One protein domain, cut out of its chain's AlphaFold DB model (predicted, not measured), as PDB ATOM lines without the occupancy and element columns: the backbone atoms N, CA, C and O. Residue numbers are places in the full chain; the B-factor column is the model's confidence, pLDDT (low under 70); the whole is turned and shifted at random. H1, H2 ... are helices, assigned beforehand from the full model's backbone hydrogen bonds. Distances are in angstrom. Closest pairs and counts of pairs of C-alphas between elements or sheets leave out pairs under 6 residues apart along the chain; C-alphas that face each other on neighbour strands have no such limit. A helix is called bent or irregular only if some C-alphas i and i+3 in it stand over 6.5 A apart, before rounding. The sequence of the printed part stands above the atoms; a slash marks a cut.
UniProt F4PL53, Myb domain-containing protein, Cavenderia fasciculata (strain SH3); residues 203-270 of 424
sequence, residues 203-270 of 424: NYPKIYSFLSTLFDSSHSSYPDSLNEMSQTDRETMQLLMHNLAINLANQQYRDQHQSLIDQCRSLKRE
ATOM      1  N   ASN A 203     103.860 143.762  87.513       86.00
ATOM      2  CA  ASN A 203     103.888 144.556  86.297       86.00
ATOM      3  C   ASN A 203     104.018 143.643  85.069       86.00
ATOM      4  O   ASN A 203     105.100 143.441  84.512       86.00
ATOM      5  N   TYR A 204     102.884 143.100  84.626       86.38
ATOM      6  CA  TYR A 204     102.813 142.217  83.459       86.38
ATOM      7  C   TYR A 204     103.430 142.801  82.173       86.38
ATOM      8  O   TYR A 204     104.161 142.066  81.512       86.38
ATOM      9  N   PRO A 205     103.228 144.085  81.807       85.56
ATOM     10  CA  PRO A 205     103.889 144.668  80.636       85.56
ATOM     11  C   PRO A 205     105.420 144.577  80.682       85.56
ATOM     12  O   PRO A 205     106.041 144.194  79.688       85.56
ATOM     13  N   LYS A 206     106.035 144.874  81.837       82.00
ATOM     14  CA  LYS A 206     107.493 144.777  82.019       82.00
ATOM     15  C   LYS A 206     107.959 143.318  81.961       82.00
ATOM     16  O   LYS A 206     108.943 143.023  81.286       82.00
ATOM     17  N   ILE A 207     107.205 142.406  82.581       84.56
ATOM     18  CA  ILE A 207     107.482 140.961  82.572       84.56
ATOM     19  C   ILE A 207     107.439 140.397  81.147       84.56
ATOM     20  O   ILE A 207     108.382 139.732  80.730       84.56
ATOM     21  N   TYR A 208     106.379 140.663  80.377       86.50
ATOM     22  CA  TYR A 208     106.243 140.137  79.015       86.50
ATOM     23  C   TYR A 208     107.258 140.744  78.044       86.50
ATOM     24  O   TYR A 208     107.758 140.031  77.177       86.50
ATOM     25  N   SER A 209     107.614 142.020  78.221       82.81
ATOM     26  CA  SER A 209     108.669 142.659  77.425       82.81
ATOM     27  C   SER A 209     110.020 141.982  77.659       82.81
ATOM     28  O   SER A 209     110.708 141.649  76.700       82.81
ATOM     29  N   PHE A 210     110.366 141.689  78.918       84.06
ATOM     30  CA  PHE A 210     111.583 140.944  79.244       84.06
ATOM     31  C   PHE A 210     111.538 139.494  78.740       84.06
ATOM     32  O   PHE A 210     112.508 138.997  78.180       84.06
ATOM     33  N   LEU A 211     110.409 138.797  78.895       83.38
ATOM     34  CA  LEU A 211     110.266 137.438  78.363       83.38
ATOM     35  C   LEU A 211     110.443 137.407  76.841       83.38
ATOM     36  O   LEU A 211     111.018 136.456  76.329       83.38
ATOM     37  N   SER A 212     110.000 138.440  76.120       78.19
ATOM     38  CA  SER A 212     110.229 138.552  74.677       78.19
ATOM     39  C   SER A 212     111.708 138.750  74.339       78.19
ATOM     40  O   SER A 212     112.178 138.167  73.366       78.19
ATOM     41  N   THR A 213     112.445 139.542  75.125       78.94
ATOM     42  CA  THR A 213     113.877 139.781  74.889       78.94
ATOM     43  C   THR A 213     114.744 138.577  75.252       78.94
ATOM     44  O   THR A 213     115.794 138.410  74.645       78.94
ATOM     45  N   LEU A 214     114.306 137.705  76.172       76.81
ATOM     46  CA  LEU A 214     114.993 136.443  76.497       76.81
ATOM     47  C   LEU A 214     115.124 135.483  75.307       76.81
ATOM     48  O   LEU A 214     116.049 134.675  75.282       76.81
ATOM     49  N   PHE A 215     114.175 135.515  74.370       74.12
ATOM     50  CA  PHE A 215     114.177 134.634  73.198       74.12
ATOM     51  C   PHE A 215     114.817 135.281  71.965       74.12
ATOM     52  O   PHE A 215     114.910 134.626  70.926       74.12
ATOM     53  N   ASP A 216     115.274 136.532  72.072       75.31
ATOM     54  CA  ASP A 216     116.003 137.210  71.007       75.31
ATOM     55  C   ASP A 216     117.516 137.004  71.173       75.31
ATOM     56  O   ASP A 216     118.082 137.161  72.254       75.31
ATOM     57  N   SER A 217     118.201 136.644  70.090       60.41
ATOM     58  CA  SER A 217     119.636 136.317  70.112       60.41
ATOM     59  C   SER A 217     120.533 137.559  70.212       60.41
ATOM     60  O   SER A 217     121.752 137.428  70.319       60.41
ATOM     61  N   SER A 218     119.954 138.765  70.165       59.50
ATOM     62  CA  SER A 218     120.674 140.042  70.097       59.50
ATOM     63  C   SER A 218     120.896 140.748  71.438       59.50
ATOM     64  O   SER A 218     121.516 141.812  71.458       59.50
ATOM     65  N   HIS A 219     120.406 140.213  72.559       58.84
ATOM     66  CA  HIS A 219     120.549 140.865  73.863       58.84
ATOM     67  C   HIS A 219     121.646 140.222  74.718       58.84
ATOM     68  O   HIS A 219     121.698 139.009  74.896       58.84
ATOM     69  N   SER A 220     122.555 141.049  75.244       61.09
ATOM     70  CA  SER A 220     123.695 140.618  76.067       61.09
ATOM     71  C   SER A 220     123.587 141.021  77.540       61.09
ATOM     72  O   SER A 220     124.317 140.465  78.358       61.09
ATOM     73  N   SER A 221     122.667 141.927  77.910       64.69
ATOM     74  CA  SER A 221     122.447 142.328  79.310       64.69
ATOM     75  C   SER A 221     121.056 141.955  79.845       64.69
ATOM     76  O   SER A 221     120.162 142.779  80.048       64.69
ATOM     77  N   TYR A 222     120.889 140.662  80.102       72.25
ATOM     78  CA  TYR A 222     119.793 140.121  80.906       72.25
ATOM     79  C   TYR A 222     119.896 140.404  82.419       72.25
ATOM     80  O   TYR A 222     118.849 140.660  83.019       72.25
ATOM     81  N   PRO A 223     121.083 140.360  83.070       73.81
ATOM     82  CA  PRO A 223     121.158 140.469  84.527       73.81
ATOM     83  C   PRO A 223     120.810 141.871  85.039       73.81
ATOM     84  O   PRO A 223     120.179 141.983  86.089       73.81
ATOM     85  N   ASP A 224     121.134 142.925  84.287       74.19
ATOM     86  CA  ASP A 224     120.808 144.301  84.682       74.19
ATOM     87  C   ASP A 224     119.296 144.541  84.606       74.19
ATOM     88  O   ASP A 224     118.674 144.970  85.577       74.19
ATOM     89  N   SER A 225     118.673 144.113  83.504       73.56
ATOM     90  CA  SER A 225     117.215 144.167  83.327       73.56
ATOM     91  C   SER A 225     116.463 143.354  84.396       73.56
ATOM     92  O   SER A 225     115.377 143.744  84.830       73.56
ATOM     93  N   LEU A 226     117.040 142.233  84.854       75.56
ATOM     94  CA  LEU A 226     116.480 141.380  85.908       75.56
ATOM     95  C   LEU A 226     116.591 142.013  87.305       75.56
ATOM     96  O   LEU A 226     115.662 141.902  88.115       75.56
ATOM     97  N   ASN A 227     117.695 142.710  87.576       78.62
ATOM     98  CA  ASN A 227     117.905 143.461  88.815       78.62
ATOM     99  C   ASN A 227     117.009 144.706  88.905       78.62
ATOM    100  O   ASN A 227     116.575 145.061  89.998       78.62
ATOM    101  N   GLU A 228     116.663 145.321  87.771       80.94
ATOM    102  CA  GLU A 228     115.737 146.461  87.691       80.94
ATOM    103  C   GLU A 228     114.252 146.101  87.885       80.94
ATOM    104  O   GLU A 228     113.391 146.985  87.988       80.94
ATOM    105  N   MET A 229     113.896 144.819  87.868       79.50
ATOM    106  CA  MET A 229     112.522 144.380  88.120       79.50
ATOM    107  C   MET A 229     112.233 144.275  89.619       79.50
ATOM    108  O   MET A 229     113.134 144.082  90.436       79.50
ATOM    109  N   SER A 230     110.962 144.417  90.007       85.19
ATOM    110  CA  SER A 230     110.579 144.225  91.407       85.19
ATOM    111  C   SER A 230     110.685 142.747  91.801       85.19
ATOM    112  O   SER A 230     110.699 141.855  90.948       85.19
ATOM    113  N   GLN A 231     110.747 142.465  93.104       81.25
ATOM    114  CA  GLN A 231     110.775 141.086  93.604       81.25
ATOM    115  C   GLN A 231     109.543 140.289  93.141       81.25
ATOM    116  O   GLN A 231     109.681 139.164  92.667       81.25
ATOM    117  N   THR A 232     108.361 140.909  93.184       81.75
ATOM    118  CA  THR A 232     107.096 140.318  92.725       81.75
ATOM    119  C   THR A 232     107.107 140.010  91.223       81.75
ATOM    120  O   THR A 232     106.586 138.978  90.795       81.75
ATOM    121  N   ASP A 233     107.748 140.858  90.411       81.62
ATOM    122  CA  ASP A 233     107.873 140.633  88.965       81.62
ATOM    123  C   ASP A 233     108.799 139.456  88.653       81.62
ATOM    124  O   ASP A 233     108.480 138.628  87.797       81.62
ATOM    125  N   ARG A 234     109.922 139.348  89.376       83.38
ATOM    126  CA  ARG A 234     110.864 138.228  89.233       83.38
ATOM    127  C   ARG A 234     110.223 136.894  89.602       83.38
ATOM    128  O   ARG A 234     110.378 135.927  88.863       83.38
ATOM    129  N   GLU A 235     109.477 136.840  90.700       81.69
ATOM    130  CA  GLU A 235     108.756 135.630  91.125       81.69
ATOM    131  C   GLU A 235     107.681 135.231  90.103       81.69
ATOM    132  O   GLU A 235     107.583 134.067  89.707       81.69
ATOM    133  N   THR A 236     106.926 136.208  89.595       83.94
ATOM    134  CA  THR A 236     105.910 135.974  88.556       83.94
ATOM    135  C   THR A 236     106.543 135.453  87.265       83.94
ATOM    136  O   THR A 236     106.048 134.504  86.656       83.94
ATOM    137  N   MET A 237     107.676 136.020  86.856       85.44
ATOM    138  CA  MET A 237     108.435 135.561  85.696       85.44
ATOM    139  C   MET A 237     108.960 134.137  85.863       85.44
ATOM    140  O   MET A 237     108.842 133.331  84.940       85.44
ATOM    141  N   GLN A 238     109.507 133.809  87.035       80.44
ATOM    142  CA  GLN A 238     109.972 132.458  87.346       80.44
ATOM    143  C   GLN A 238     108.830 131.443  87.241       80.44
ATOM    144  O   GLN A 238     109.014 130.383  86.645       80.44
ATOM    145  N   LEU A 239     107.635 131.782  87.733       82.75
ATOM    146  CA  LEU A 239     106.445 130.936  87.600       82.75
ATOM    147  C   LEU A 239     106.019 130.745  86.139       82.75
ATOM    148  O   LEU A 239     105.653 129.634  85.745       82.75
ATOM    149  N   LEU A 240     106.065 131.796  85.320       86.12
ATOM    150  CA  LEU A 240     105.728 131.703  83.896       86.12
ATOM    151  C   LEU A 240     106.746 130.849  83.131       86.12
ATOM    152  O   LEU A 240     106.354 129.961  82.372       86.12
ATOM    153  N   MET A 241     108.040 131.049  83.383       80.81
ATOM    154  CA  MET A 241     109.113 130.239  82.800       80.81
ATOM    155  C   MET A 241     109.048 128.780  83.251       80.81
ATOM    156  O   MET A 241     109.279 127.876  82.451       80.81
ATOM    157  N   HIS A 242     108.674 128.531  84.506       70.12
ATOM    158  CA  HIS A 242     108.445 127.190  85.031       70.12
ATOM    159  C   HIS A 242     107.274 126.492  84.326       70.12
ATOM    160  O   HIS A 242     107.419 125.361  83.863       70.12
ATOM    161  N   ASN A 243     106.140 127.180  84.170       79.25
ATOM    162  CA  ASN A 243     104.996 126.657  83.418       79.25
ATOM    163  C   ASN A 243     105.364 126.356  81.962       79.25
ATOM    164  O   ASN A 243     104.987 125.311  81.430       79.25
ATOM    165  N   LEU A 244     106.140 127.235  81.323       79.94
ATOM    166  CA  LEU A 244     106.633 127.008  79.970       79.94
ATOM    167  C   LEU A 244     107.547 125.777  79.905       79.94
ATOM    168  O   LEU A 244     107.356 124.927  79.040       79.94
ATOM    169  N   ALA A 245     108.487 125.628  80.840       75.81
ATOM    170  CA  ALA A 245     109.371 124.466  80.903       75.81
ATOM    171  C   ALA A 245     108.596 123.153  81.102       75.81
ATOM    172  O   ALA A 245     108.906 122.158  80.449       75.81
ATOM    173  N   ILE A 246     107.553 123.150  81.941       69.81
ATOM    174  CA  ILE A 246     106.657 121.996  82.114       69.81
ATOM    175  C   ILE A 246     105.921 121.680  80.810       69.81
ATOM    176  O   ILE A 246     105.873 120.519  80.402       69.81
ATOM    177  N   ASN A 247     105.384 122.697  80.134       70.50
ATOM    178  CA  ASN A 247     104.692 122.515  78.860       70.50
ATOM    179  C   ASN A 247     105.629 121.963  77.776       70.50
ATOM    180  O   ASN A 247     105.241 121.066  77.033       70.50
ATOM    181  N   LEU A 248     106.881 122.420  77.732       71.88
ATOM    182  CA  LEU A 248     107.901 121.919  76.805       71.88
ATOM    183  C   LEU A 248     108.428 120.522  77.186       71.88
ATOM    184  O   LEU A 248     108.869 119.761  76.320       71.88
ATOM    185  N   ALA A 249     108.384 120.159  78.469       66.50
ATOM    186  CA  ALA A 249     108.724 118.824  78.959       66.50
ATOM    187  C   ALA A 249     107.582 117.811  78.774       66.50
ATOM    188  O   ALA A 249     107.832 116.603  78.796       66.50
ATOM    189  N   ASN A 250     106.347 118.279  78.573       73.56
ATOM    190  CA  ASN A 250     105.201 117.427  78.306       73.56
ATOM    191  C   ASN A 250     105.371 116.735  76.948       73.56
ATOM    192  O   ASN A 250     105.282 117.354  75.887       73.56
ATOM    193  N   GLN A 251     105.606 115.425  76.981       55.94
ATOM    194  CA  GLN A 251     105.847 114.639  75.776       55.94
ATOM    195  C   GLN A 251     104.659 114.678  74.810       55.94
ATOM    196  O   GLN A 251     104.878 114.750  73.610       55.94
ATOM    197  N   GLN A 252     103.421 114.753  75.313       62.25
ATOM    198  CA  GLN A 252     102.245 114.874  74.451       62.25
ATOM    199  C   GLN A 252     102.281 116.171  73.628       62.25
ATOM    200  O   GLN A 252     101.946 116.159  72.448       62.25
ATOM    201  N   TYR A 253     102.733 117.278  74.225       66.00
ATOM    202  CA  TYR A 253     102.889 118.548  73.516       66.00
ATOM    203  C   TYR A 253     104.000 118.465  72.461       66.00
ATOM    204  O   TYR A 253     103.813 118.924  71.336       66.00
ATOM    205  N   ARG A 254     105.131 117.822  72.787       69.62
ATOM    206  CA  ARG A 254     106.227 117.601  71.829       69.62
ATOM    207  C   ARG A 254     105.806 116.730  70.653       69.62
ATOM    208  O   ARG A 254     106.093 117.095  69.521       69.62
ATOM    209  N   ASP A 255     105.095 115.637  70.906       70.38
ATOM    210  CA  ASP A 255     104.648 114.711  69.864       70.38
ATOM    211  C   ASP A 255     103.611 115.377  68.942       70.38
ATOM    212  O   ASP A 255     103.676 115.237  67.720       70.38
ATOM    213  N   GLN A 256     102.692 116.174  69.506       69.25
ATOM    214  CA  GLN A 256     101.736 116.969  68.724       69.25
ATOM    215  C   GLN A 256     102.431 118.055  67.893       69.25
ATOM    216  O   GLN A 256     102.098 118.238  66.724       69.25
ATOM    217  N   HIS A 257     103.408 118.754  68.469       69.69
ATOM    218  CA  HIS A 257     104.170 119.783  67.766       69.69
ATOM    219  C   HIS A 257     105.056 119.187  66.664       69.69
ATOM    220  O   HIS A 257     105.139 119.744  65.573       69.69
ATOM    221  N   GLN A 258     105.677 118.033  66.913       74.25
ATOM    222  CA  GLN A 258     106.494 117.330  65.928       74.25
ATOM    223  C   GLN A 258     105.643 116.819  64.761       74.25
ATOM    224  O   GLN A 258     105.993 117.059  63.613       74.25
ATOM    225  N   SER A 259     104.480 116.224  65.050       78.88
ATOM    226  CA  SER A 259     103.507 115.823  64.026       78.88
ATOM    227  C   SER A 259     103.061 117.008  63.161       78.88
ATOM    228  O   SER A 259     102.989 116.895  61.939       78.88
ATOM    229  N   LEU A 260     102.845 118.176  63.773       78.88
ATOM    230  CA  LEU A 260     102.498 119.399  63.048       78.88
ATOM    231  C   LEU A 260     103.657 119.905  62.171       78.88
ATOM    232  O   LEU A 260     103.431 120.309  61.035       78.88
ATOM    233  N   ILE A 261     104.901 119.849  62.659       79.50
ATOM    234  CA  ILE A 261     106.095 120.175  61.858       79.50
ATOM    235  C   ILE A 261     106.227 119.218  60.673       79.50
ATOM    236  O   ILE A 261     106.529 119.659  59.563       79.50
ATOM    237  N   ASP A 262     106.002 117.927  60.892       77.81
ATOM    238  CA  ASP A 262     106.120 116.906  59.855       77.81
ATOM    239  C   ASP A 262     105.022 117.065  58.793       77.81
ATOM    240  O   ASP A 262     105.318 116.941  57.605       77.81
ATOM    241  N   GLN A 263     103.807 117.461  59.193       79.56
ATOM    242  CA  GLN A 263     102.734 117.869  58.276       79.56
ATOM    243  C   GLN A 263     103.092 119.137  57.488       79.56
ATOM    244  O   GLN A 263     102.885 119.200  56.279       79.56
ATOM    245  N   CYS A 264     103.686 120.145  58.129       76.12
ATOM    246  CA  CYS A 264     104.156 121.341  57.425       76.12
ATOM    247  C   CYS A 264     105.284 121.020  56.430       76.12
ATOM    248  O   CYS A 264     105.351 121.612  55.354       76.12
ATOM    249  N   ARG A 265     106.172 120.073  56.761       76.81
ATOM    250  CA  ARG A 265     107.235 119.600  55.860       76.81
ATOM    251  C   ARG A 265     106.715 118.710  54.736       76.81
ATOM    252  O   ARG A 265     107.336 118.689  53.681       76.81
ATOM    253  N   SER A 266     105.642 117.944  54.943       73.62
ATOM    254  CA  SER A 266     105.024 117.160  53.867       73.62
ATOM    255  C   SER A 266     104.296 118.067  52.884       73.62
ATOM    256  O   SER A 266     104.540 117.953  51.692       73.62
ATOM    257  N   LEU A 267     103.528 119.041  53.380       67.56
ATOM    258  CA  LEU A 267     102.853 120.036  52.539       67.56
ATOM    259  C   LEU A 267     103.839 120.865  51.709       67.56
ATOM    260  O   LEU A 267     103.527 121.240  50.593       67.56
ATOM    261  N   LYS A 268     105.050 121.107  52.225       65.94
ATOM    262  CA  LYS A 268     106.100 121.823  51.492       65.94
ATOM    263  C   LYS A 268     106.838 120.971  50.449       65.94
ATOM    264  O   LYS A 268     107.513 121.539  49.606       65.94
ATOM    265  N   ARG A 269     106.749 119.636  50.518       56.84
ATOM    266  CA  ARG A 269     107.380 118.723  49.546       56.84
ATOM    267  C   ARG A 269     106.487 118.411  48.347       56.84
ATOM    268  O   ARG A 269     107.015 118.052  47.307       56.84
ATOM    269  N   GLU A 270     105.172 118.571  48.476       54.66
ATOM    270  CA  GLU A 270     104.240 118.322  47.366       54.66
ATOM    271  C   GLU A 270     104.274 119.419  46.287       54.66
ATOM    272  O   GLU A 270     103.868 119.154  45.163       54.66
TER     273      GLU A 270
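What this domain is: This is residues 203 to 270 of the 424 residues of the protein "Myb domain-containing protein" of Cavenderia fasciculata (strain SH3) (UniProt F4PL53). Two long helices, H3 and H4, follow each other like a bent arm with a wide corner, and two shorter helices, H1 and H2, are loosely gathered beside the first part of H3. Residues 242 to 270, with the end of H3 and the whole of H4, stick out free from this small head. The printed part has 68 residues with four named helices, in the order H1, H2, H3, H4, and no named strand; its class is all helix. It is only just extended, close to loose, with a radius of gyration of the C-alphas of 16.5 A and spans of 50 by 26 by 18 A.

Where its parts are: Find C-alpha 204 at (102.813, 142.217, 83.459), where H1 begins; it runs to residue 214. H2 is residues 222 to 227. H3, residues 231 to 249, begins at (110.775, 141.086, 93.604) and is 26.7 A long. H4, residues 251 to 267, is 24.0 A long and ends at C-alpha 267, (102.853, 120.036, 52.539).

How they stand to each other: Look first at H1, which touches H3 at a steep tilt of 53 degrees, the same way; H3 takes part with residues 233 to 237 alone, and the closest C-alphas, of Ile 207 and Met 237, are 6.3 A apart. H2 is close to H1 but not clearly touching, the closest C-alphas being those of Leu 214 and Tyr 222 at 7.5 A. H3 and H4 are also close but not clearly touching, at a steep tilt of 66 degrees, with C-alphas 248 and 254 closest at 6.8 A. H4 is apart from H1 and H2. In H1, H2, H3 and H4 every O i to N i+4 pair is within hydrogen-bond range.

The domain as a whole: The C-alphas of Gln 231 and Glu 270, the two farthest apart, are 52.0 A from each other. The printed part has no cut and no long link. Look in the B-factor column for low confidence, under 70, at residues 217 to 221 and 267 to 270, among others; the mean pLDDT of the printed part is 75.2.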